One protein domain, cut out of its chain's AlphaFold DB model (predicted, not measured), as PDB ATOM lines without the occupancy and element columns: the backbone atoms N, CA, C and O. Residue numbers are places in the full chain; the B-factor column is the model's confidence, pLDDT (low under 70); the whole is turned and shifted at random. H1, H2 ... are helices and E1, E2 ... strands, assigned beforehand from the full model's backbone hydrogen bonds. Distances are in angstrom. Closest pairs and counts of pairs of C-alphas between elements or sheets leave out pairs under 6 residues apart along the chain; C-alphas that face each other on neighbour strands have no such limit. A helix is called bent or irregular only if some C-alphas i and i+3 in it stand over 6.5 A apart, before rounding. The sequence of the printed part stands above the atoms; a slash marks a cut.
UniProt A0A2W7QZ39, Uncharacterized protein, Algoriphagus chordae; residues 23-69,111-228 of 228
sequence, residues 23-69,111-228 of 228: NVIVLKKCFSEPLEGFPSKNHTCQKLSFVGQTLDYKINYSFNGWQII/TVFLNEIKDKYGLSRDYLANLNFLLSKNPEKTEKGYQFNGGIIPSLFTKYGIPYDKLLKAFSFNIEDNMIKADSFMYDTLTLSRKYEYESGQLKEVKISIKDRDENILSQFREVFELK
ATOM      1  N   ASN A  23     -24.484   1.728  18.959       80.75
ATOM      2  CA  ASN A  23     -24.054   0.364  19.217       80.75
ATOM      3  C   ASN A  23     -23.307   0.329  20.548       80.75
ATOM      4  O   ASN A  23     -22.376   1.106  20.752       80.75
ATOM      5  N   VAL A  24     -23.721  -0.558  21.448       85.19
ATOM      6  CA  VAL A  24     -23.113  -0.721  22.770       85.19
ATOM      7  C   VAL A  24     -22.610  -2.143  22.903       85.19
ATOM      8  O   VAL A  24     -23.366  -3.093  22.697       85.19
ATOM      9  N   ILE A  25     -21.348  -2.304  23.294       85.50
ATOM     10  CA  ILE A  25     -20.805  -3.612  23.650       85.50
ATOM     11  C   ILE A  25     -20.705  -3.696  25.170       85.50
ATOM     12  O   ILE A  25     -20.139  -2.821  25.815       85.50
ATOM     13  N   VAL A  26     -21.222  -4.778  25.746       85.00
ATOM     14  CA  VAL A  26     -21.038  -5.109  27.163       85.00
ATOM     15  C   VAL A  26     -20.165  -6.353  27.260       85.00
ATOM     16  O   VAL A  26     -20.500  -7.403  26.707       85.00
ATOM     17  N   LEU A  27     -19.045  -6.258  27.973       85.12
ATOM     18  CA  LEU A  27     -18.233  -7.411  28.348       85.12
ATOM     19  C   LEU A  27     -18.535  -7.816  29.785       85.12
ATOM     20  O   LEU A  27     -18.353  -7.027  30.706       85.12
ATOM     21  N   LYS A  28     -18.930  -9.072  29.979       84.88
ATOM     22  CA  LYS A  28     -18.991  -9.690  31.299       84.88
ATOM     23  C   LYS A  28     -17.639 -10.322  31.606       84.88
ATOM     24  O   LYS A  28     -17.220 -11.260  30.919       84.88
ATOM     25  N   LYS A  29     -16.973  -9.838  32.645       82.94
ATOM     26  CA  LYS A  29     -15.772 -10.447  33.216       82.94
ATOM     27  C   LYS A  29     -16.133 -11.221  34.470       82.94
ATOM     28  O   LYS A  29     -16.870 -10.722  35.314       82.94
ATOM     29  N   CYS A  30     -15.615 -12.432  34.575       76.81
ATOM     30  CA  CYS A  30     -15.809 -13.301  35.718       76.81
ATOM     31  C   CYS A  30     -14.496 -13.377  36.504       76.81
ATOM     32  O   CYS A  30     -13.429 -13.557  35.913       76.81
ATOM     33  N   PHE A  31     -14.599 -13.225  37.822       74.06
ATOM     34  CA  PHE A  31     -13.500 -13.251  38.781       74.06
ATOM     35  C   PHE A  31     -13.804 -14.292  39.859       74.06
ATOM     36  O   PHE A  31     -14.912 -14.319  40.395       74.06
ATOM     37  N   SER A  32     -12.820 -15.119  40.195       64.62
ATOM     38  CA  SER A  32     -12.857 -16.030  41.340       64.62
ATOM     39  C   SER A  32     -11.659 -15.760  42.242       64.62
ATOM     40  O   SER A  32     -10.535 -15.624  41.741       64.62
ATOM     41  N   GLU A  33     -11.880 -15.700  43.555       55.50
ATOM     42  CA  GLU A  33     -10.767 -15.787  44.500       55.50
ATOM     43  C   GLU A  33     -10.103 -17.171  44.384       55.50
ATOM     44  O   GLU A  33     -10.781 -18.157  44.072       55.50
ATOM     45  N   PRO A  34      -8.772 -17.260  44.541       46.53
ATOM     46  CA  PRO A  34      -8.084 -18.540  44.498       46.53
ATOM     47  C   PRO A  34      -8.526 -19.407  45.683       46.53
ATOM     48  O   PRO A  34      -8.466 -18.977  46.832       46.53
ATOM     49  N   LEU A  35      -8.938 -20.637  45.394       46.84
ATOM     50  CA  LEU A  35      -9.129 -21.701  46.382       46.84
ATOM     51  C   LEU A  35      -8.025 -22.739  46.195       46.84
ATOM     52  O   LEU A  35      -7.495 -22.865  45.090       46.84
ATOM     53  N   GLU A  36      -7.672 -23.494  47.236       34.41
ATOM     54  CA  GLU A  36      -6.726 -24.609  47.102       34.41
ATOM     55  C   GLU A  36      -7.135 -25.516  45.924       34.41
ATOM     56  O   GLU A  36      -8.238 -26.056  45.878       34.41
ATOM     57  N   GLY A  37      -6.259 -25.620  44.917       32.84
ATOM     58  CA  GLY A  37      -6.503 -26.381  43.685       32.84
ATOM     59  C   GLY A  37      -7.175 -25.624  42.525       32.84
ATOM     60  O   GLY A  37      -7.228 -26.162  41.420       32.84
ATOM     61  N   PHE A  38      -7.625 -24.378  42.709       29.95
ATOM     62  CA  PHE A  38      -8.221 -23.542  41.657       29.95
ATOM     63  C   PHE A  38      -7.515 -22.174  41.556       29.95
ATOM     64  O   PHE A  38      -7.646 -21.348  42.459       29.95
ATOM     65  N   PRO A  39      -6.776 -21.884  40.464       34.31
ATOM     66  CA  PRO A  39      -6.099 -20.597  40.306       34.31
ATOM     67  C   PRO A  39      -7.108 -19.444  40.215       34.31
ATOM     68  O   PRO A  39      -8.225 -19.637  39.729       34.31
ATOM     69  N   SER A  40      -6.706 -18.237  40.631       43.81
ATOM     70  CA  SER A  40      -7.515 -17.031  40.422       43.81
ATOM     71  C   SER A  40      -7.736 -16.826  38.920       43.81
ATOM     72  O   SER A  40      -6.792 -16.867  38.125       43.81
ATOM     73  N   LYS A  41      -8.993 -16.667  38.491       56.62
ATOM     74  CA  LYS A  41      -9.310 -16.533  37.062       56.62
ATOM     75  C   LYS A  41     -10.037 -15.235  36.793       56.62
ATOM     76  O   LYS A  41     -11.241 -15.146  36.987       56.62
ATOM     77  N   ASN A  42      -9.298 -14.254  36.282       69.38
ATOM     78  CA  ASN A  42      -9.857 -13.081  35.623       69.38
ATOM     79  C   ASN A  42      -9.981 -13.381  34.125       69.38
ATOM     80  O   ASN A  42      -8.971 -13.479  33.428       69.38
ATOM     81  N   HIS A  43     -11.204 -13.559  33.630       69.94
ATOM     82  CA  HIS A  43     -11.444 -13.804  32.210       69.94
ATOM     83  C   HIS A  43     -12.758 -13.176  31.747       69.94
ATOM     84  O   HIS A  43     -13.706 -13.016  32.513       69.94
ATOM     85  N   THR A  44     -12.823 -12.823  30.461       73.25
ATOM     86  CA  THR A  44     -14.103 -12.470  29.837       73.25
ATOM     87  C   THR A  44     -14.903 -13.754  29.693       73.25
ATOM     88  O   THR A  44     -14.421 -14.693  29.074       73.25
ATOM     89  N   CYS A  45     -16.099 -13.795  30.271       72.19
ATOM     90  CA  CYS A  45     -17.004 -14.942  30.221       72.19
ATOM     91  C   CYS A  45     -18.196 -14.690  29.286       72.19
ATOM     92  O   CYS A  45     -18.828 -15.640  28.826       72.19
ATOM     93  N   GLN A  46     -18.482 -13.430  28.929       78.19
ATOM     94  CA  GLN A  46     -19.506 -13.104  27.935       78.19
ATOM     95  C   GLN A  46     -19.223 -11.780  27.216       78.19
ATOM     96  O   GLN A  46     -18.693 -10.843  27.809       78.19
ATOM     97  N   LYS A  47     -19.627 -11.691  25.950       78.88
ATOM     98  CA  LYS A  47     -19.724 -10.455  25.170       78.88
ATOM     99  C   LYS A  47     -21.151 -10.311  24.649       78.88
ATOM    100  O   LYS A  47     -21.686 -11.250  24.065       78.88
ATOM    101  N   LEU A  48     -21.740  -9.141  24.844       80.75
ATOM    102  CA  LEU A  48     -23.080  -8.778  24.393       80.75
ATOM    103  C   LEU A  48     -22.971  -7.535  23.506       80.75
ATOM    104  O   LEU A  48     -22.211  -6.627  23.834       80.75
ATOM    105  N   SER A  49     -23.705  -7.499  22.400       77.75
ATOM    106  CA  SER A  49     -23.826  -6.336  21.515       77.75
ATOM    107  C   SER A  49     -25.269  -5.881  21.492       77.75
ATOM    108  O   SER A  49     -26.165  -6.720  21.406       77.75
ATOM    109  N   PHE A  50     -25.490  -4.576  21.563       78.56
ATOM    110  CA  PHE A  50     -26.810  -3.970  21.543       78.56
ATOM    111  C   PHE A  50     -26.879  -2.874  20.489       78.56
ATOM    112  O   PHE A  50     -25.940  -2.090  20.356       78.56
ATOM    113  N   VAL A  51     -28.024  -2.776  19.820       75.31
ATOM    114  CA  VAL A  51     -28.417  -1.597  19.042       75.31
ATOM    115  C   VAL A  51     -29.488  -0.873  19.861       75.31
ATOM    116  O   VAL A  51     -30.605  -1.369  20.041       75.31
ATOM    117  N   GLY A  52     -29.122   0.256  20.475       77.50
ATOM    118  CA  GLY A  52     -29.954   0.879  21.510       77.50
ATOM    119  C   GLY A  52     -30.091  -0.019  22.749       77.50
ATOM    120  O   GLY A  52     -29.104  -0.299  23.423       77.50
ATOM    121  N   GLN A  53     -31.316  -0.461  23.069       72.38
ATOM    122  CA  GLN A  53     -31.602  -1.399  24.178       72.38
ATOM    123  C   GLN A  53     -31.880  -2.835  23.701       72.38
ATOM    124  O   GLN A  53     -32.166  -3.721  24.508       72.38
ATOM    125  N   THR A  54     -31.825  -3.079  22.392       71.81
ATOM    126  CA  THR A  54     -32.124  -4.387  21.805       71.81
ATOM    127  C   THR A  54     -30.841  -5.190  21.678       71.81
ATOM    128  O   THR A  54     -29.873  -4.708  21.095       71.81
ATOM    129  N   LEU A  55     -30.831  -6.412  22.220       72.06
ATOM    130  CA  LEU A  55     -29.710  -7.340  22.070       72.06
ATOM    131  C   LEU A  55     -29.592  -7.765  20.601       72.06
ATOM    132  O   LEU A  55     -30.522  -8.351  20.055       72.06
ATOM    133  N   ASP A  56     -28.442  -7.478  20.005       70.31
ATOM    134  CA  ASP A  56     -28.063  -7.828  18.635       70.31
ATOM    135  C   ASP A  56     -27.387  -9.207  18.596       70.31
ATOM    136  O   ASP A  56     -27.862 -10.124  17.929       70.31
ATOM    137  N   TYR A  57     -26.343  -9.417  19.411       66.56
ATOM    138  CA  TYR A  57     -25.731 -10.741  19.573       66.56
ATOM    139  C   TYR A  57     -25.131 -10.980  20.961       66.56
ATOM    140  O   TYR A  57     -24.835 -10.055  21.719       66.56
ATOM    141  N   LYS A  58     -24.897 -12.262  21.269       72.81
ATOM    142  CA  LYS A  58     -24.295 -12.752  22.514       72.81
ATOM    143  C   LYS A  58     -23.272 -13.852  22.227       72.81
ATOM    144  O   LYS A  58     -23.570 -14.803  21.514       72.81
ATOM    145  N   ILE A  59     -22.095 -13.751  22.836       64.56
ATOM    146  CA  ILE A  59     -21.014 -14.745  22.785       64.56
ATOM    147  C   ILE A  59     -20.661 -15.113  24.228       64.56
ATOM    148  O   ILE A  59     -20.405 -14.213  25.024       64.56
ATOM    149  N   ASN A  60     -20.635 -16.401  24.585       67.94
ATOM    150  CA  ASN A  60     -20.122 -16.853  25.888       67.94
ATOM    151  C   ASN A  60     -18.737 -17.495  25.715       67.94
ATOM    152  O   ASN A  60     -18.464 -18.122  24.694       67.94
ATOM    153  N   TYR A  61     -17.885 -17.352  26.726       59.16
ATOM    154  CA  TYR A  61     -16.523 -17.887  26.767       59.16
ATOM    155  C   TYR A  61     -16.385 -18.876  27.937       59.16
ATOM    156  O   TYR A  61     -17.074 -18.738  28.947       59.16
ATOM    157  N   SER A  62     -15.496 -19.870  27.831       52.78
ATOM    158  CA  SER A  62     -15.261 -20.854  28.901       52.78
ATOM    159  C   SER A  62     -14.293 -20.399  29.986       52.78
ATOM    160  O   SER A  62     -13.477 -19.500  29.798       52.78
ATOM    161  N   PHE A  63     -14.289 -21.172  31.076       48.44
ATOM    162  CA  PHE A  63     -13.380 -21.079  32.222       48.44
ATOM    163  C   PHE A  63     -11.881 -21.272  31.905       48.44
ATOM    164  O   PHE A  63     -11.023 -20.981  32.741       48.44
ATOM    165  N   ASN A  64     -11.533 -21.792  30.724       46.78
ATOM    166  CA  ASN A  64     -10.152 -21.854  30.229       46.78
ATOM    167  C   ASN A  64      -9.879 -20.862  29.087       46.78
ATOM    168  O   ASN A  64      -8.750 -20.808  28.620       46.78
ATOM    169  N   GLY A  65     -10.863 -20.061  28.666       43.75
ATOM    170  CA  GLY A  65     -10.709 -19.055  27.615       43.75
ATOM    171  C   GLY A  65     -10.826 -19.576  26.179       43.75
ATOM    172  O   GLY A  65     -10.572 -18.801  25.264       43.75
ATOM    173  N   TRP A  66     -11.218 -20.839  25.962       39.81
ATOM    174  CA  TRP A  66     -11.214 -21.454  24.622       39.81
ATOM    175  C   TRP A  66     -12.595 -21.791  24.018       39.81
ATOM    176  O   TRP A  66     -12.668 -21.813  22.800       39.81
ATOM    177  N   GLN A  67     -13.671 -21.970  24.809       39.69
ATOM    178  CA  GLN A  67     -15.120 -22.043  24.453       39.69
ATOM    179  C   GLN A  67     -15.891 -22.941  25.438       39.69
ATOM    180  O   GLN A  67     -15.415 -24.028  25.743       39.69
ATOM    181  N   ILE A  68     -17.087 -22.530  25.895       44.91
ATOM    182  CA  ILE A  68     -18.187 -23.418  26.342       44.91
ATOM    183  C   ILE A  68     -19.489 -22.702  25.980       44.91
ATOM    184  O   ILE A  68     -19.657 -21.536  26.348       44.91
ATOM    185  N   ILE A  69     -20.435 -23.412  25.362       46.44
ATOM    186  CA  ILE A  69     -21.857 -23.097  25.533       46.44
ATOM    187  C   ILE A  69     -22.625 -24.413  25.715       46.44
ATOM    188  O   ILE A  69     -23.004 -25.048  24.742       46.44
ATOM    189  N   THR A 111     -46.811 -19.455  35.456       53.25
ATOM    190  CA  THR A 111     -47.867 -18.577  35.990       53.25
ATOM    191  C   THR A 111     -47.320 -17.299  36.626       53.25
ATOM    192  O   THR A 111     -48.086 -16.365  36.844       53.25
ATOM    193  N   VAL A 112     -46.008 -17.216  36.882       55.00
ATOM    194  CA  VAL A 112     -45.356 -16.043  37.484       55.00
ATOM    195  C   VAL A 112     -44.290 -15.505  36.545       55.00
ATOM    196  O   VAL A 112     -43.353 -16.210  36.177       55.00
ATOM    197  N   PHE A 113     -44.425 -14.236  36.175       62.06
ATOM    198  CA  PHE A 113     -43.462 -13.549  35.335       62.06
ATOM    199  C   PHE A 113     -42.745 -12.472  36.143       62.06
ATOM    200  O   PHE A 113     -43.326 -11.436  36.448       62.06
ATOM    201  N   LEU A 114     -41.447 -12.650  36.384       70.00
ATOM    202  CA  LEU A 114     -40.531 -11.585  36.818       70.00
ATOM    203  C   LEU A 114     -40.261 -10.541  35.702       70.00
ATOM    204  O   LEU A 114     -39.160 -10.011  35.588       70.00
ATOM    205  N   ASN A 115     -41.256 -10.254  34.853       62.91
ATOM    206  CA  ASN A 115     -41.149  -9.359  33.690       62.91
ATOM    207  C   ASN A 115     -41.087  -7.871  34.073       62.91
ATOM    208  O   ASN A 115     -40.874  -7.021  33.208       62.91
ATOM    209  N   GLU A 116     -41.300  -7.546  35.347       67.06
ATOM    210  CA  GLU A 116     -41.303  -6.169  35.838       67.06
ATOM    211  C   GLU A 116     -39.894  -5.629  36.095       67.06
ATOM    212  O   GLU A 116     -39.712  -4.414  36.100       67.06
ATOM    213  N   ILE A 117     -38.885  -6.503  36.226       77.00
ATOM    214  CA  ILE A 117     -37.498  -6.073  36.421       77.00
ATOM    215  C   ILE A 117     -36.941  -5.463  35.134       77.00
ATOM    216  O   ILE A 117     -36.966  -6.079  34.065       77.00
ATOM    217  N   LYS A 118     -36.394  -4.251  35.248       76.44
ATOM    218  CA  LYS A 118     -35.892  -3.458  34.122       76.44
ATOM    219  C   LYS A 118     -34.510  -2.903  34.436       76.44
ATOM    220  O   LYS A 118     -34.378  -1.849  35.048       76.44
ATOM    221  N   ASP A 119     -33.477  -3.592  33.963       82.25
ATOM    222  CA  ASP A 119     -32.141  -3.011  33.838       82.25
ATOM    223  C   ASP A 119     -31.916  -2.479  32.411       82.25
ATOM    224  O   ASP A 119     -32.508  -2.988  31.455       82.25
ATOM    225  N   LYS A 120     -31.079  -1.441  32.266       81.88
ATOM    226  CA  LYS A 120     -30.929  -0.627  31.039       81.88
ATOM    227  C   LYS A 120     -30.687  -1.424  29.744       81.88
ATOM    228  O   LYS A 120     -31.073  -0.947  28.678       81.88
ATOM    229  N   TYR A 121     -30.086  -2.614  29.824       80.00
ATOM    230  CA  TYR A 121     -29.822  -3.488  28.670       80.00
ATOM    231  C   TYR A 121     -30.422  -4.897  28.827       80.00
ATOM    232  O   TYR A 121     -30.101  -5.802  28.061       80.00
ATOM    233  N   GLY A 122     -31.285  -5.115  29.823       80.12
ATOM    234  CA  GLY A 122     -31.845  -6.433  30.123       80.12
ATOM    235  C   GLY A 122     -30.787  -7.505  30.413       80.12
ATOM    236  O   GLY A 122     -31.009  -8.674  30.097       80.12
ATOM    237  N   LEU A 123     -29.645  -7.134  30.998       82.81
ATOM    238  CA  LEU A 123     -28.537  -8.027  31.358       82.81
ATOM    239  C   LEU A 123     -28.973  -9.121  32.338       82.81
ATOM    240  O   LEU A 123     -28.410 -10.216  32.344       82.81
ATOM    241  N   SER A 124     -30.002  -8.851  33.141       82.94
ATOM    242  CA  SER A 124     -30.596  -9.824  34.059       82.94
ATOM    243  C   SER A 124     -31.608 -10.767  33.392       82.94
ATOM    244  O   SER A 124     -31.942 -11.794  33.974       82.94
ATOM    245  N   ARG A 125     -32.072 -10.498  32.162       79.38
ATOM    246  CA  ARG A 125     -33.219 -11.192  31.539       79.38
ATOM    247  C   ARG A 125     -33.095 -12.716  31.536       79.38
ATOM    248  O   ARG A 125     -34.012 -13.403  31.982       79.38
ATOM    249  N   ASP A 126     -31.962 -13.249  31.080       75.00
ATOM    250  CA  ASP A 126     -31.726 -14.701  31.041       75.00
ATOM    251  C   ASP A 126     -31.728 -15.327  32.439       75.00
ATOM    252  O   ASP A 126     -32.131 -16.475  32.625       75.00
ATOM    253  N   TYR A 127     -31.243 -14.580  33.429       81.06
ATOM    254  CA  TYR A 127     -31.242 -15.014  34.816       81.06
ATOM    255  C   TYR A 127     -32.660 -15.031  35.398       81.06
ATOM    256  O   TYR A 127     -33.059 -16.004  36.034       81.06
ATOM    257  N   LEU A 128     -33.465 -14.012  35.101       83.75
ATOM    258  CA  LEU A 128     -34.862 -13.946  35.531       83.75
ATOM    259  C   LEU A 128     -35.719 -15.037  34.892       83.75
ATOM    260  O   LEU A 128     -36.585 -15.598  35.557       83.75
ATOM    261  N   ALA A 129     -35.451 -15.398  33.634       77.50
ATOM    262  CA  ALA A 129     -36.093 -16.545  32.992       77.50
ATOM    263  C   ALA A 129     -35.811 -17.855  33.752       77.50
ATOM    264  O   ALA A 129     -36.709 -18.676  33.931       77.50
ATOM    265  N   ASN A 130     -34.590 -18.019  34.264       79.06
ATOM    266  CA  ASN A 130     -34.224 -19.155  35.105       79.06
ATOM    267  C   ASN A 130     -34.901 -19.130  36.482       79.06
ATOM    268  O   ASN A 130     -35.334 -20.177  36.959       79.06
ATOM    269  N   LEU A 131     -35.055 -17.961  37.109       85.75
ATOM    270  CA  LEU A 131     -35.841 -17.837  38.344       85.75
ATOM    271  C   LEU A 131     -37.327 -18.151  38.113       85.75
ATOM    272  O   LEU A 131     -37.920 -18.892  38.894       85.75
ATOM    273  N   ASN A 132     -37.915 -17.668  37.012       82.94
ATOM    274  CA  ASN A 132     -39.286 -18.013  36.617       82.94
ATOM    275  C   ASN A 132     -39.455 -19.526  36.435       82.94
ATOM    276  O   ASN A 132     -40.470 -20.091  36.836       82.94
ATOM    277  N   PHE A 133     -38.450 -20.202  35.870       79.06
ATOM    278  CA  PHE A 133     -38.457 -21.657  35.767       79.06
ATOM    279  C   PHE A 133     -38.487 -22.330  37.147       79.06
ATOM    280  O   PHE A 133     -39.295 -23.236  37.342       79.06
ATOM    281  N   LEU A 134     -37.689 -21.879  38.122       82.62
ATOM    282  CA  LEU A 134     -37.749 -22.423  39.489       82.62
ATOM    283  C   LEU A 134     -39.133 -22.236  40.117       82.62
ATOM    284  O   LEU A 134     -39.673 -23.175  40.697       82.62
ATOM    285  N   LEU A 135     -39.734 -21.056  39.951       85.38
ATOM    286  CA  LEU A 135     -41.093 -20.776  40.424       85.38
ATOM    287  C   LEU A 135     -42.134 -21.683  39.749       85.38
ATOM    288  O   LEU A 135     -43.081 -22.118  40.398       85.38
ATOM    289  N   SER A 136     -41.939 -22.038  38.475       80.06
ATOM    290  CA  SER A 136     -42.836 -22.952  37.748       80.06
ATOM    291  C   SER A 136     -42.802 -24.398  38.250       80.06
ATOM    292  O   SER A 136     -43.717 -25.167  37.969       80.06
ATOM    293  N   LYS A 137     -41.781 -24.780  39.033       80.31
ATOM    294  CA  LYS A 137     -41.713 -26.091  39.697       80.31
ATOM    295  C   LYS A 137     -42.563 -26.155  40.978       80.31
ATOM    296  O   LYS A 137     -42.457 -27.124  41.720       80.31
ATOM    297  N   ASN A 138     -43.423 -25.155  41.203       82.50
ATOM    298  CA  ASN A 138     -44.378 -25.050  42.309       82.50
ATOM    299  C   ASN A 138     -43.748 -25.234  43.706       82.50
ATOM    300  O   ASN A 138     -44.212 -26.081  44.472       82.50
ATOM    301  N   PRO A 139     -42.695 -24.468  44.059       90.75
ATOM    302  CA  PRO A 139     -42.208 -24.449  45.430       90.75
ATOM    303  C   PRO A 139     -43.268 -23.881  46.381       90.75
ATOM    304  O   PRO A 139     -44.066 -23.016  46.016       90.75
ATOM    305  N   GLU A 140     -43.221 -24.312  47.635       92.38
ATOM    306  CA  GLU A 140     -44.003 -23.736  48.718       92.38
ATOM    307  C   GLU A 140     -43.455 -22.351  49.083       92.38
ATOM    308  O   GLU A 140     -42.257 -22.183  49.322       92.38
ATOM    309  N   LYS A 141     -44.323 -21.338  49.120       92.12
ATOM    310  CA  LYS A 141     -43.938 -19.990  49.550       92.12
ATOM    311  C   LYS A 141     -43.926 -19.919  51.078       92.12
ATOM    312  O   LYS A 141     -44.922 -20.224  51.721       92.12
ATOM    313  N   THR A 142     -42.822 -19.442  51.636       90.75
ATOM    314  CA  THR A 142     -42.594 -19.245  53.073       90.75
ATOM    315  C   THR A 142     -42.194 -17.794  53.351       90.75
ATOM    316  O   THR A 142     -41.920 -17.023  52.430       90.75
ATOM    317  N   GLU A 143     -42.101 -17.409  54.625       85.94
ATOM    318  CA  GLU A 143     -41.589 -16.087  55.022       85.94
ATOM    319  C   GLU A 143     -40.142 -15.843  54.567       85.94
ATOM    320  O   GLU A 143     -39.750 -14.706  54.316       85.94
ATOM    321  N   LYS A 144     -39.345 -16.910  54.426       82.19
ATOM    322  CA  LYS A 144     -37.931 -16.837  54.030       82.19
ATOM    323  C   LYS A 144     -37.712 -16.941  52.516       82.19
ATOM    324  O   LYS A 144     -36.570 -16.829  52.077       82.19
ATOM    325  N   GLY A 145     -38.766 -17.155  51.721       91.69
ATOM    326  CA  GLY A 145     -38.673 -17.336  50.269       91.69
ATOM    327  C   GLY A 145     -39.508 -18.510  49.760       91.69
ATOM    328  O   GLY A 145     -40.692 -18.615  50.058       91.69
ATOM    329  N   TYR A 146     -38.896 -19.390  48.974       94.19
ATOM    330  CA  TYR A 146     -39.540 -20.501  48.274       94.19
ATOM    331  C   TYR A 146     -38.824 -21.817  48.594       94.19
ATOM    332  O   TYR A 146     -37.600 -21.886  48.499       94.19
ATOM    333  N   GLN A 147     -39.569 -22.863  48.947       95.31
ATOM    334  CA  GLN A 147     -39.039 -24.153  49.393       95.31
ATOM    335  C   GLN A 147     -39.539 -25.308  48.517       95.31
ATOM    336  O   GLN A 147     -40.709 -25.373  48.152       95.31
ATOM    337  N   PHE A 148     -38.657 -26.250  48.191       91.06
ATOM    338  CA  PHE A 148     -38.991 -27.443  47.420       91.06
ATOM    339  C   PHE A 148     -39.133 -28.664  48.326       91.06
ATOM    340  O   PHE A 148     -38.172 -29.089  48.974       91.06
ATOM    341  N   ASN A 149     -40.304 -29.297  48.299       85.31
ATOM    342  CA  ASN A 149     -40.507 -30.593  48.942       85.31
ATOM    343  C   ASN A 149     -39.698 -31.666  48.202       85.31
ATOM    344  O   ASN A 149     -39.912 -31.916  47.021       85.31
ATOM    345  N   GLY A 150     -38.716 -32.259  48.887       82.38
ATOM    346  CA  GLY A 150     -37.752 -33.200  48.299       82.38
ATOM    347  C   GLY A 150     -36.510 -32.544  47.680       82.38
ATOM    348  O   GLY A 150     -35.470 -33.189  47.591       82.38
ATOM    349  N   GLY A 151     -36.550 -31.241  47.393       85.25
ATOM    350  CA  GLY A 151     -35.483 -30.517  46.697       85.25
ATOM    351  C   GLY A 151     -35.447 -30.777  45.187       85.25
ATOM    352  O   GLY A 151     -36.071 -31.710  44.689       85.25
ATOM    353  N   ILE A 152     -34.710 -29.944  44.449       79.56
ATOM    354  CA  ILE A 152     -34.532 -30.075  42.991       79.56
ATOM    355  C   ILE A 152     -33.070 -29.869  42.594       79.56
ATOM    356  O   ILE A 152     -32.320 -29.224  43.316       79.56
ATOM    357  N   ILE A 153     -32.657 -30.375  41.434       73.06
ATOM    358  CA  ILE A 153     -31.327 -30.094  40.878       73.06
ATOM    359  C   ILE A 153     -31.441 -28.891  39.928       73.06
ATOM    360  O   ILE A 153     -32.064 -29.015  38.871       73.06
ATOM    361  N   PRO A 154     -30.869 -27.716  40.257       67.88
ATOM    362  CA  PRO A 154     -31.021 -26.509  39.453       67.88
ATOM    363  C   PRO A 154     -29.930 -26.415  38.371       67.88
ATOM    364  O   PRO A 154     -29.205 -25.424  38.306       67.88
ATOM    365  N   SER A 155     -29.812 -27.420  37.497       62.53
ATOM    366  CA  SER A 155     -28.756 -27.494  36.460       62.53
ATOM    367  C   SER A 155     -28.658 -26.233  35.581       62.53
ATOM    368  O   SER A 155     -27.582 -25.838  35.139       62.53
ATOM    369  N   LEU A 156     -29.772 -25.521  35.395       62.75
ATOM    370  CA  LEU A 156     -29.851 -24.238  34.684       62.75
ATOM    371  C   LEU A 156     -29.023 -23.100  35.301       62.75
ATOM    372  O   LEU A 156     -28.776 -22.085  34.633       62.75
ATOM    373  N   PHE A 157     -28.623 -23.233  36.565       65.19
ATOM    374  CA  PHE A 157     -27.904 -22.201  37.297       65.19
ATOM    375  C   PHE A 157     -26.390 -22.412  37.332       65.19
ATOM    376  O   PHE A 157     -25.672 -21.541  37.824       65.19
ATOM    377  N   THR A 158     -25.876 -23.500  36.756       60.50
ATOM    378  CA  THR A 158     -24.435 -23.795  36.762       60.50
ATOM    379  C   THR A 158     -23.593 -22.717  36.097       60.50
ATOM    380  O   THR A 158     -22.527 -22.364  36.600       60.50
ATOM    381  N   LYS A 159     -24.137 -22.049  35.074       61.06
ATOM    382  CA  LYS A 159     -23.533 -20.854  34.454       61.06
ATOM    383  C   LYS A 159     -23.405 -19.630  35.378       61.06
ATOM    384  O   LYS A 159     -22.803 -18.639  34.974       61.06
ATOM    385  N   TYR A 160     -23.982 -19.672  36.579       62.47
ATOM    386  CA  TYR A 160     -23.880 -18.635  37.609       62.47
ATOM    387  C   TYR A 160     -23.125 -19.108  38.861       62.47
ATOM    388  O   TYR A 160     -23.281 -18.521  39.929       62.47
ATOM    389  N   GLY A 161     -22.347 -20.190  38.751       56.75
ATOM    390  CA  GLY A 161     -21.577 -20.733  39.873       56.75
ATOM    391  C   GLY A 161     -22.384 -21.615  40.827       56.75
ATOM    392  O   GLY A 161     -21.883 -21.964  41.891       56.75
ATOM    393  N   ILE A 162     -23.613 -21.998  40.461       61.38
ATOM    394  CA  ILE A 162     -24.413 -22.952  41.234       61.38
ATOM    395  C   ILE A 162     -23.992 -24.395  40.896       61.38
ATOM    396  O   ILE A 162     -24.051 -24.781  39.728       61.38
ATOM    397  N   PRO A 163     -23.608 -25.232  41.872       59.38
ATOM    398  CA  PRO A 163     -23.228 -26.615  41.595       59.38
ATOM    399  C   PRO A 163     -24.338 -27.399  40.874       59.38
ATOM    400  O   PRO A 163     -25.495 -27.379  41.292       59.38
ATOM    401  N   TYR A 164     -23.984 -28.091  39.787       56.34
ATOM    402  CA  TYR A 164     -24.938 -28.810  38.927       56.34
ATOM    403  C   TYR A 164     -25.507 -30.085  39.565       56.34
ATOM    404  O   TYR A 164     -26.496 -30.617  39.077       56.34
ATOM    405  N   ASP A 165     -24.870 -30.584  40.621       60.50
ATOM    406  CA  ASP A 165     -25.137 -31.861  41.283       60.50
ATOM    407  C   ASP A 165     -25.716 -31.692  42.696       60.50
ATOM    408  O   ASP A 165     -25.991 -32.675  43.385       60.50
ATOM    409  N   LYS A 166     -25.904 -30.448  43.157       67.69
ATOM    410  CA  LYS A 166     -26.416 -30.169  44.501       67.69
ATOM    411  C   LYS A 166     -27.927 -29.996  44.491       67.69
ATOM    412  O   LYS A 166     -28.508 -29.316  43.648       67.69
ATOM    413  N   LEU A 167     -28.550 -30.593  45.499       81.94
ATOM    414  CA  LEU A 167     -29.988 -30.559  45.702       81.94
ATOM    415  C   LEU A 167     -30.396 -29.232  46.358       81.94
ATOM    416  O   LEU A 167     -30.132 -29.001  47.539       81.94
ATOM    417  N   LEU A 168     -31.017 -28.351  45.579       87.56
ATOM    418  CA  LEU A 168     -31.571 -27.079  46.033       87.56
ATOM    419  C   LEU A 168     -32.813 -27.339  46.885       87.56
ATOM    420  O   LEU A 168     -33.784 -27.926  46.407       87.56
ATOM    421  N   LYS A 169     -32.790 -26.882  48.137       92.69
ATOM    422  CA  LYS A 169     -33.897 -27.030  49.090       92.69
ATOM    423  C   LYS A 169     -34.779 -25.797  49.141       92.69
ATOM    424  O   LYS A 169     -35.998 -25.928  49.186       92.69
ATOM    425  N   ALA A 170     -34.175 -24.618  49.110       93.62
ATOM    426  CA  ALA A 170     -34.906 -23.363  49.131       93.62
ATOM    427  C   ALA A 170     -34.159 -22.275  48.366       93.62
ATOM    428  O   ALA A 170     -32.941 -22.334  48.208       93.62
ATOM    429  N   PHE A 171     -34.889 -21.270  47.903       93.62
ATOM    430  CA  PHE A 171     -34.311 -20.072  47.318       93.62
ATOM    431  C   PHE A 171     -35.145 -18.843  47.659       93.62
ATOM    432  O   PHE A 171     -36.344 -18.927  47.925       93.62
ATOM    433  N   SER A 172     -34.512 -17.682  47.638       94.25
ATOM    434  CA  SER A 172     -35.162 -16.397  47.851       94.25
ATOM    435  C   SER A 172     -34.532 -15.345  46.957       94.25
ATOM    436  O   SER A 172     -33.398 -15.487  46.503       94.25
ATOM    437  N   PHE A 173     -35.284 -14.294  46.665       93.12
ATOM    438  CA  PHE A 173     -34.795 -13.147  45.917       93.12
ATOM    439  C   PHE A 173     -35.479 -11.886  46.429       93.12
ATOM    440  O   PHE A 173     -36.625 -11.927  46.877       93.12
ATOM    441  N   ASN A 174     -34.764 -10.772  46.352       91.88
ATOM    442  CA  ASN A 174     -35.243  -9.450  46.710       91.88
ATOM    443  C   ASN A 174     -35.245  -8.549  45.474       91.88
ATOM    444  O   ASN A 174     -34.242  -8.468  44.755       91.88
ATOM    445  N   ILE A 175     -36.368  -7.872  45.246       88.94
ATOM    446  CA  ILE A 175     -36.574  -6.946  44.133       88.94
ATOM    447  C   ILE A 175     -36.998  -5.611  44.723       88.94
ATOM    448  O   ILE A 175     -38.023  -5.524  45.391       88.94
ATOM    449  N   GLU A 176     -36.229  -4.572  44.429       89.06
ATOM    450  CA  GLU A 176     -36.500  -3.197  44.850       89.06
ATOM    451  C   GLU A 176     -36.326  -2.283  43.641       89.06
ATOM    452  O   GLU A 176     -35.402  -2.475  42.845       89.06
ATOM    453  N   ASP A 177     -37.216  -1.305  43.481       88.00
ATOM    454  CA  ASP A 177     -37.214  -0.366  42.350       88.00
ATOM    455  C   ASP A 177     -37.138  -1.059  40.979       88.00
ATOM    456  O   ASP A 177     -36.413  -0.622  40.081       88.00
ATOM    457  N   ASN A 178     -37.860  -2.174  40.813       86.81
ATOM    458  CA  ASN A 178     -37.831  -2.998  39.597       86.81
ATOM    459  C   ASN A 178     -36.423  -3.507  39.231       86.81
ATOM    460  O   ASN A 178     -36.106  -3.707  38.058       86.81
ATOM    461  N   MET A 179     -35.562  -3.725  40.223       90.00
ATOM    462  CA  MET A 179     -34.232  -4.302  40.062       90.00
ATOM    463  C   MET A 179     -34.038  -5.425  41.073       90.00
ATOM    464  O   MET A 179     -34.362  -5.274  42.249       90.00
ATOM    465  N   ILE A 180     -33.465  -6.545  40.637       91.81
ATOM    466  CA  ILE A 180     -33.037  -7.582  41.574       91.81
ATOM    467  C   ILE A 180     -31.858  -7.058  42.394       91.81
ATOM    468  O   ILE A 180     -30.880  -6.589  41.829       91.81
ATOM    469  N   LYS A 181     -31.945  -7.094  43.725       93.44
ATOM    470  CA  LYS A 181     -30.890  -6.575  44.618       93.44
ATOM    471  C   LYS A 181     -30.074  -7.679  45.260       93.44
ATOM    472  O   LYS A 181     -28.863  -7.534  45.442       93.44
ATOM    473  N   ALA A 182     -30.732  -8.783  45.586       94.25
ATOM    474  CA  ALA A 182     -30.099  -9.941  46.179       94.25
ATOM    475  C   ALA A 182     -30.886 -11.211  45.870       94.25
ATOM    476  O   ALA A 182     -32.092 -11.158  45.635       94.25
ATOM    477  N   ASP A 183     -30.206 -12.344  45.924       93.19
ATOM    478  CA  ASP A 183     -30.835 -13.655  45.992       93.19
ATOM    479  C   ASP A 183     -29.988 -14.624  46.813       93.19
ATOM    480  O   ASP A 183     -28.826 -14.357  47.138       93.19
ATOM    481  N   SER A 184     -30.614 -15.725  47.206       92.62
ATOM    482  CA  SER A 184     -29.972 -16.783  47.965       92.62
ATOM    483  C   SER A 184     -30.533 -18.143  47.579       92.62
ATOM    484  O   SER A 184     -31.721 -18.287  47.291       92.62
ATOM    485  N   PHE A 185     -29.662 -19.143  47.582       90.44
ATOM    486  CA  PHE A 185     -29.938 -20.528  47.242       90.44
ATOM    487  C   PHE A 185     -29.384 -21.411  48.351       90.44
ATOM    488  O   PHE A 185     -28.174 -21.451  48.584       90.44
ATOM    489  N   MET A 186     -30.277 -22.125  49.023       91.25
ATOM    490  CA  MET A 186     -29.964 -22.991  50.148       91.25
ATOM    491  C   MET A 186     -29.946 -24.446  49.690       91.25
ATOM    492  O   MET A 186     -30.951 -24.982  49.211       91.25
ATOM    493  N   TYR A 187     -28.799 -25.085  49.874       88.06
ATOM    494  CA  TYR A 187     -28.585 -26.510  49.651       88.06
ATOM    495  C   TYR A 187     -28.446 -27.208  50.994       88.06
ATOM    496  O   TYR A 187     -28.395 -26.568  52.042       88.06
ATOM    497  N   ASP A 188     -28.313 -28.533  50.961       84.81
ATOM    498  CA  ASP A 188     -28.064 -29.276  52.186       84.81
ATOM    499  C   ASP A 188     -26.785 -28.799  52.872       84.81
ATOM    500  O   ASP A 188     -26.832 -28.532  54.061       84.81
ATOM    501  N   THR A 189     -25.654 -28.663  52.180       82.56
ATOM    502  CA  THR A 189     -24.347 -28.421  52.828       82.56
ATOM    503  C   THR A 189     -23.834 -26.989  52.734       82.56
ATOM    504  O   THR A 189     -22.793 -26.691  53.309       82.56
ATOM    505  N   LEU A 190     -24.496 -26.127  51.965       85.94
ATOM    506  CA  LEU A 190     -23.997 -24.790  51.664       85.94
ATOM    507  C   LEU A 190     -25.128 -23.834  51.302       85.94
ATOM    508  O   LEU A 190     -26.196 -24.252  50.850       85.94
ATOM    509  N   THR A 191     -24.829 -22.547  51.408       89.25
ATOM    510  CA  THR A 191     -25.666 -21.457  50.915       89.25
ATOM    511  C   THR A 191     -24.878 -20.657  49.890       89.25
ATOM    512  O   THR A 191     -23.735 -20.277  50.132       89.25
ATOM    513  N   LEU A 192     -25.494 -20.388  48.742       87.94
ATOM    514  CA  LEU A 192     -24.976 -19.457  47.748       87.94
ATOM    515  C   LEU A 192     -25.825 -18.193  47.779       87.94
ATOM    516  O   LEU A 192     -27.038 -18.267  47.618       87.94
ATOM    517  N   SER A 193     -25.193 -17.040  47.942       90.81
ATOM    518  CA  SER A 193     -25.869 -15.743  47.979       90.81
ATOM    519  C   SER A 193     -25.275 -14.805  46.944       90.81
ATOM    520  O   SER A 193     -24.057 -14.772  46.757       90.81
ATOM    521  N   ARG A 194     -26.125 -14.018  46.286       90.56
ATOM    522  CA  ARG A 194     -25.710 -13.033  45.285       90.56
ATOM    523  C   ARG A 194     -26.204 -11.650  45.662       90.56
ATOM    524  O   ARG A 194     -27.329 -11.491  46.127       90.56
ATOM    525  N   LYS A 195     -25.367 -10.644  45.428       94.19
ATOM    526  CA  LYS A 195     -25.693  -9.227  45.599       94.19
ATOM    527  C   LYS A 195     -25.418  -8.484  44.301       94.19
ATOM    528  O   LYS A 195     -24.340  -8.633  43.727       94.19
ATOM    529  N   TYR A 196     -26.385  -7.691  43.862       93.69
ATOM    530  CA  TYR A 196     -26.367  -7.003  42.577       93.69
ATOM    531  C   TYR A 196     -26.113  -5.512  42.788       93.69
ATOM    532  O   TYR A 196     -26.779  -4.863  43.598       93.69
ATOM    533  N   GLU A 197     -25.157  -4.963  42.050       94.56
ATOM    534  CA  GLU A 197     -24.801  -3.550  42.086       94.56
ATOM    535  C   GLU A 197     -25.108  -2.903  40.739       94.56
ATOM    536  O   GLU A 197     -24.742  -3.413  39.677       94.56
ATOM    537  N   TYR A 198     -25.782  -1.757  40.801       92.88
ATOM    538  CA  TYR A 198     -26.231  -1.012  39.635       92.88
ATOM    539  C   TYR A 198     -25.639   0.390  39.636       92.88
ATOM    540  O   TYR A 198     -25.497   1.015  40.684       92.88
ATOM    541  N   GLU A 199     -25.368   0.908  38.444       90.88
ATOM    542  CA  GLU A 199     -24.956   2.289  38.220       90.88
ATOM    543  C   GLU A 199     -25.818   2.875  37.105       90.88
ATOM    544  O   GLU A 199     -25.889   2.325  36.008       90.88
ATOM    545  N   SER A 200     -26.536   3.967  37.389       88.25
ATOM    546  CA  SER A 200     -27.461   4.598  36.429       88.25
ATOM    547  C   SER A 200     -28.456   3.610  35.780       88.25
ATOM    548  O   SER A 200     -28.721   3.673  34.578       88.25
ATOM    549  N   GLY A 201     -28.972   2.656  36.566       86.31
ATOM    550  CA  GLY A 201     -29.917   1.621  36.116       86.31
ATOM    551  C   GLY A 201     -29.300   0.474  35.300       86.31
ATOM    552  O   GLY A 201     -30.015  -0.433  34.875       86.31
ATOM    553  N   GLN A 202     -27.984   0.477  35.075       87.94
ATOM    554  CA  GLN A 202     -27.263  -0.629  34.451       87.94
ATOM    555  C   GLN A 202     -26.695  -1.564  35.518       87.94
ATOM    556  O   GLN A 202     -26.065  -1.099  36.465       87.94
ATOM    557  N   LEU A 203     -26.861  -2.878  35.333       90.88
ATOM    558  CA  LEU A 203     -26.176  -3.875  36.155       90.88
ATOM    559  C   LEU A 203     -24.663  -3.760  35.925       90.88
ATOM    560  O   LEU A 203     -24.192  -3.984  34.812       90.88
ATOM    561  N   LYS A 204     -23.928  -3.384  36.971       92.50
ATOM    562  CA  LYS A 204     -22.475  -3.175  36.953       92.50
ATOM    563  C   LYS A 204     -21.743  -4.404  37.457       92.50
ATOM    564  O   LYS A 204     -20.728  -4.798  36.888       92.50
ATOM    565  N   GLU A 205     -22.256  -5.001  38.524       91.50
ATOM    566  CA  GLU A 205     -21.565  -6.078  39.212       91.50
ATOM    567  C   GLU A 205     -22.530  -7.029  39.919       91.50
ATOM    568  O   GLU A 205     -23.577  -6.621  40.418       91.50
ATOM    569  N   VAL A 206     -22.155  -8.305  39.981       90.00
ATOM    570  CA  VAL A 206     -22.782  -9.306  40.843       90.00
ATOM    571  C   VAL A 206     -21.706  -9.943  41.706       90.00
ATOM    572  O   VAL A 206     -20.807 -10.602  41.189       90.00
ATOM    573  N   LYS A 207     -21.809  -9.767  43.020       89.88
ATOM    574  CA  LYS A 207     -20.958 -10.435  44.013       89.88
ATOM    575  C   LYS A 207     -21.636 -11.724  44.438       89.88
ATOM    576  O   LYS A 207     -22.814 -11.698  44.780       89.88
ATOM    577  N   ILE A 208     -20.909 -12.829  44.417       85.75
ATOM    578  CA  ILE A 208     -21.414 -14.163  44.734       85.75
ATOM    579  C   ILE A 208     -20.584 -14.696  45.898       85.75
ATOM    580  O   ILE A 208     -19.358 -14.689  45.836       85.75
ATOM    581  N   SER A 209     -21.239 -15.162  46.953       85.94
ATOM    582  CA  SER A 209     -20.591 -15.779  48.108       85.94
ATOM    583  C   SER A 209     -21.172 -17.162  48.334       85.94
ATOM    584  O   SER A 209     -22.390 -17.334  48.320       85.94
ATOM    585  N   ILE A 210     -20.292 -18.135  48.539       82.62
ATOM    586  CA  ILE A 210     -20.648 -19.488  48.945       82.62
ATOM    587  C   ILE A 210     -20.188 -19.672  50.381       82.62
ATOM    588  O   ILE A 210     -19.024 -19.419  50.695       82.62
ATOM    589  N   LYS A 211     -21.100 -20.123  51.233       87.44
ATOM    590  CA  LYS A 211     -20.846 -20.404  52.641       87.44
ATOM    591  C   LYS A 211     -21.246 -21.824  53.000       87.44
ATOM    592  O   LYS A 211     -22.164 -22.361  52.383       87.44
ATOM    593  N   ASP A 212     -20.578 -22.416  53.980       86.94
ATOM    594  CA  ASP A 212     -21.031 -23.668  54.589       86.94
ATOM    595  C   ASP A 212     -22.198 -23.426  55.570       86.94
ATOM    596  O   ASP A 212     -22.763 -22.332  55.647       86.94
ATOM    597  N   ARG A 213     -22.596 -24.474  56.299       83.69
ATOM    598  CA  ARG A 213     -23.661 -24.404  57.314       83.69
ATOM    599  C   ARG A 213     -23.295 -23.565  58.536       83.69
ATOM    600  O   ARG A 213     -24.200 -23.074  59.203       83.69
ATOM    601  N   ASP A 214     -22.006 -23.422  58.813       87.69
ATOM    602  CA  ASP A 214     -21.477 -22.680  59.955       87.69
ATOM    603  C   ASP A 214     -21.192 -21.215  59.576       87.69
ATOM    604  O   ASP A 214     -20.535 -20.489  60.317       87.69
ATOM    605  N   GLU A 215     -21.711 -20.769  58.422       86.94
ATOM    606  CA  GLU A 215     -21.540 -19.430  57.851       86.94
ATOM    607  C   GLU A 215     -20.089 -19.085  57.467       86.94
ATOM    608  O   GLU A 215     -19.798 -17.930  57.128       86.94
ATOM    609  N   ASN A 216     -19.186 -20.070  57.429       86.81
ATOM    610  CA  ASN A 216     -17.824 -19.857  56.959       86.81
ATOM    611  C   ASN A 216     -17.835 -19.642  55.450       86.81
ATOM    612  O   ASN A 216     -18.465 -20.385  54.694       86.81
ATOM    613  N   ILE A 217     -17.105 -18.627  54.995       84.62
ATOM    614  CA  ILE A 217     -16.971 -18.323  53.572       84.62
ATOM    615  C   ILE A 217     -16.092 -19.398  52.934       84.62
ATOM    616  O   ILE A 217     -14.886 -19.439  53.155       84.62
ATOM    617  N   LEU A 218     -16.711 -20.246  52.116       77.31
ATOM    618  CA  LEU A 218     -16.017 -21.250  51.318       77.31
ATOM    619  C   LEU A 218     -15.437 -20.640  50.048       77.31
ATOM    620  O   LEU A 218     -14.389 -21.066  49.590       77.31
ATOM    621  N   SER A 219     -16.141 -19.691  49.430       74.75
ATOM    622  CA  SER A 219     -15.690 -19.079  48.182       74.75
ATOM    623  C   SER A 219     -16.365 -17.743  47.909       74.75
ATOM    624  O   SER A 219     -17.497 -17.501  48.343       74.75
ATOM    625  N   GLN A 220     -15.687 -16.900  47.131       80.75
ATOM    626  CA  GLN A 220     -16.230 -15.654  46.614       80.75
ATOM    627  C   GLN A 220     -15.913 -15.490  45.128       80.75
ATOM    628  O   GLN A 220     -14.803 -15.744  44.653       80.75
ATOM    629  N   PHE A 221     -16.922 -15.030  44.396       76.88
ATOM    630  CA  PHE A 221     -16.840 -14.729  42.979       76.88
ATOM    631  C   PHE A 221     -17.452 -13.372  42.700       76.88
ATOM    632  O   PHE A 221     -18.257 -12.836  43.468       76.88
ATOM    633  N   ARG A 222     -17.101 -12.834  41.544       83.62
ATOM    634  CA  ARG A 222     -17.625 -11.564  41.080       83.62
ATOM    635  C   ARG A 222     -17.800 -11.589  39.573       83.62
ATOM    636  O   ARG A 222     -16.927 -12.043  38.839       83.62
ATOM    637  N   GLU A 223     -18.923 -11.069  39.113       85.56
ATOM    638  CA  GLU A 223     -19.214 -10.831  37.706       85.56
ATOM    639  C   GLU A 223     -19.264  -9.320  37.484       85.56
ATOM    640  O   GLU A 223     -20.007  -8.644  38.182       85.56
ATOM    641  N   VAL A 224     -18.494  -8.777  36.542       88.62
ATOM    642  CA  VAL A 224     -18.455  -7.336  36.233       88.62
ATOM    643  C   VAL A 224     -18.885  -7.110  34.796       88.62
ATOM    644  O   VAL A 224     -18.424  -7.815  33.904       88.62
ATOM    645  N   PHE A 225     -19.736  -6.116  34.570       88.81
ATOM    646  CA  PHE A 225     -20.275  -5.757  33.266       88.81
ATOM    647  C   PHE A 225     -19.682  -4.417  32.823       88.81
ATOM    648  O   PHE A 225     -20.032  -3.359  33.344       88.81
ATOM    649  N   GLU A 226     -18.769  -4.464  31.858       88.88
ATOM    650  CA  GLU A 226     -18.047  -3.300  31.345       88.88
ATOM    651  C   GLU A 226     -18.618  -2.860  29.996       88.88
ATOM    652  O   GLU A 226     -18.703  -3.668  29.070       88.88
ATOM    653  N   LEU A 227     -18.970  -1.578  29.869       85.06
ATOM    654  CA  LEU A 227     -19.291  -0.968  28.576       85.06
ATOM    655  C   LEU A 227     -18.007  -0.739  27.770       85.06
ATOM    656  O   LEU A 227     -17.004  -0.285  28.323       85.06
ATOM    657  N   LYS A 228     -18.063  -1.021  26.470       75.69
ATOM    658  CA  LYS A 228     -17.026  -0.710  25.485       75.69
ATOM    659  C   LYS A 228     -17.587   0.085  24.323       75.69
ATOM    660  O   LYS A 228     -18.738  -0.206  23.923       75.69
TER     661      LYS A 228
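This is residues 23 to 69 and 111 to 228 of the 228 residues of an uncharacterized protein of Algoriphagus chordae (UniProt A0A2W7QZ39). One long sheet of ten strands, twisted and curled like part of a barrel that stays open between E3 and E4, wraps round the short helix H2. The longer helix H1 lies near H2 and grazes the sheet near E5 and E6. The printed part has 165 residues, with named elements in the order E1, E2, E3, H1, E4, E5, H2, E6, E7, E8, E9, E10, and is mostly strand. The sheet runs E3, E2, E1, E10, E9, E8, E7, E6, E5, E4, antiparallel throughout. The whole is compact, with a radius of gyration of the C-alphas of 16.1 A and spans of 46 by 42 by 26 A.

E1, residues 23 to 32, begins at C-alpha 23 (-24.054, 0.364, 19.217) and is 29.7 A long. E2, residues 43 to 51, is 24.7 A long, and E3 is residues 54 to 60. H1, residues 125 to 136, begins at C-alpha 125 (-33.219, -11.192, 31.539) and is 16.4 A long. E4 is residues 140 to 142, E5 residues 145 to 152 and H2 residues 155 to 160. E6, residues 168 to 176, is 24.4 A long; E7, residues 179 to 187, 24.8 A; E8, residues 190 to 199, 30.2 A; E9, residues 202 to 212, 31.2 A. E10, residues 217 to 227, is 30.5 A long and ends at C-alpha 227 (-19.291, -0.968, 28.576).

E1, E2 and E3 form a meander, each strand the antiparallel neighbour of the one before, with N 26 and O 48 at 2.8 A and N 49 and O 57 at 2.9 A. E1 also has E10 as an antiparallel neighbour, at 164 degrees, with N 29 and O 224 at 2.8 A. E6 to E10 form a second meander, with N 174 and O 182 at 2.8 A, N 185 and O 192 at 2.8 A, N 195 and O 207 at 2.8 A, and N 208 and O 221 at 2.8 A. E5 bends by 100 degrees at residue 149; it is the antiparallel neighbour of E6, with N 146 and O 171 within hydrogen-bond range at 2.8 A, and of E4, with N 147 and O 140 within hydrogen-bond range at 2.8 A. The edge strands E3 and E4 are apart. The sheet curls round H2, while H1 only grazes it with residues 128 to 135. H1 and H2 are close but not clearly touching, their closest C-alphas, of Asn 130 and Leu 156, 6.7 A apart; they run opposite ways at a shallow tilt of 32 degrees, only just short of steep. In H1 every O i to N i+4 pair is within hydrogen-bond range; H2 has 0 of 2, with 2 of 3 O i to N i+3 pairs, and is irregular, C-alphas 156 and 159 being 7.2 A apart.

The two C-alphas farthest apart, of Asn 23 and Asp 214, are 46.9 A apart. Residues 70 to 110 are not printed, and C-alphas 69 and 111 are 28.4 A apart across the cut. Of the links that are printed whole, none is long. The mean pLDDT of the printed part is 77.1, and 42 residues are under 70, among them 32 to 43, 59 to 69 and 154 to 166.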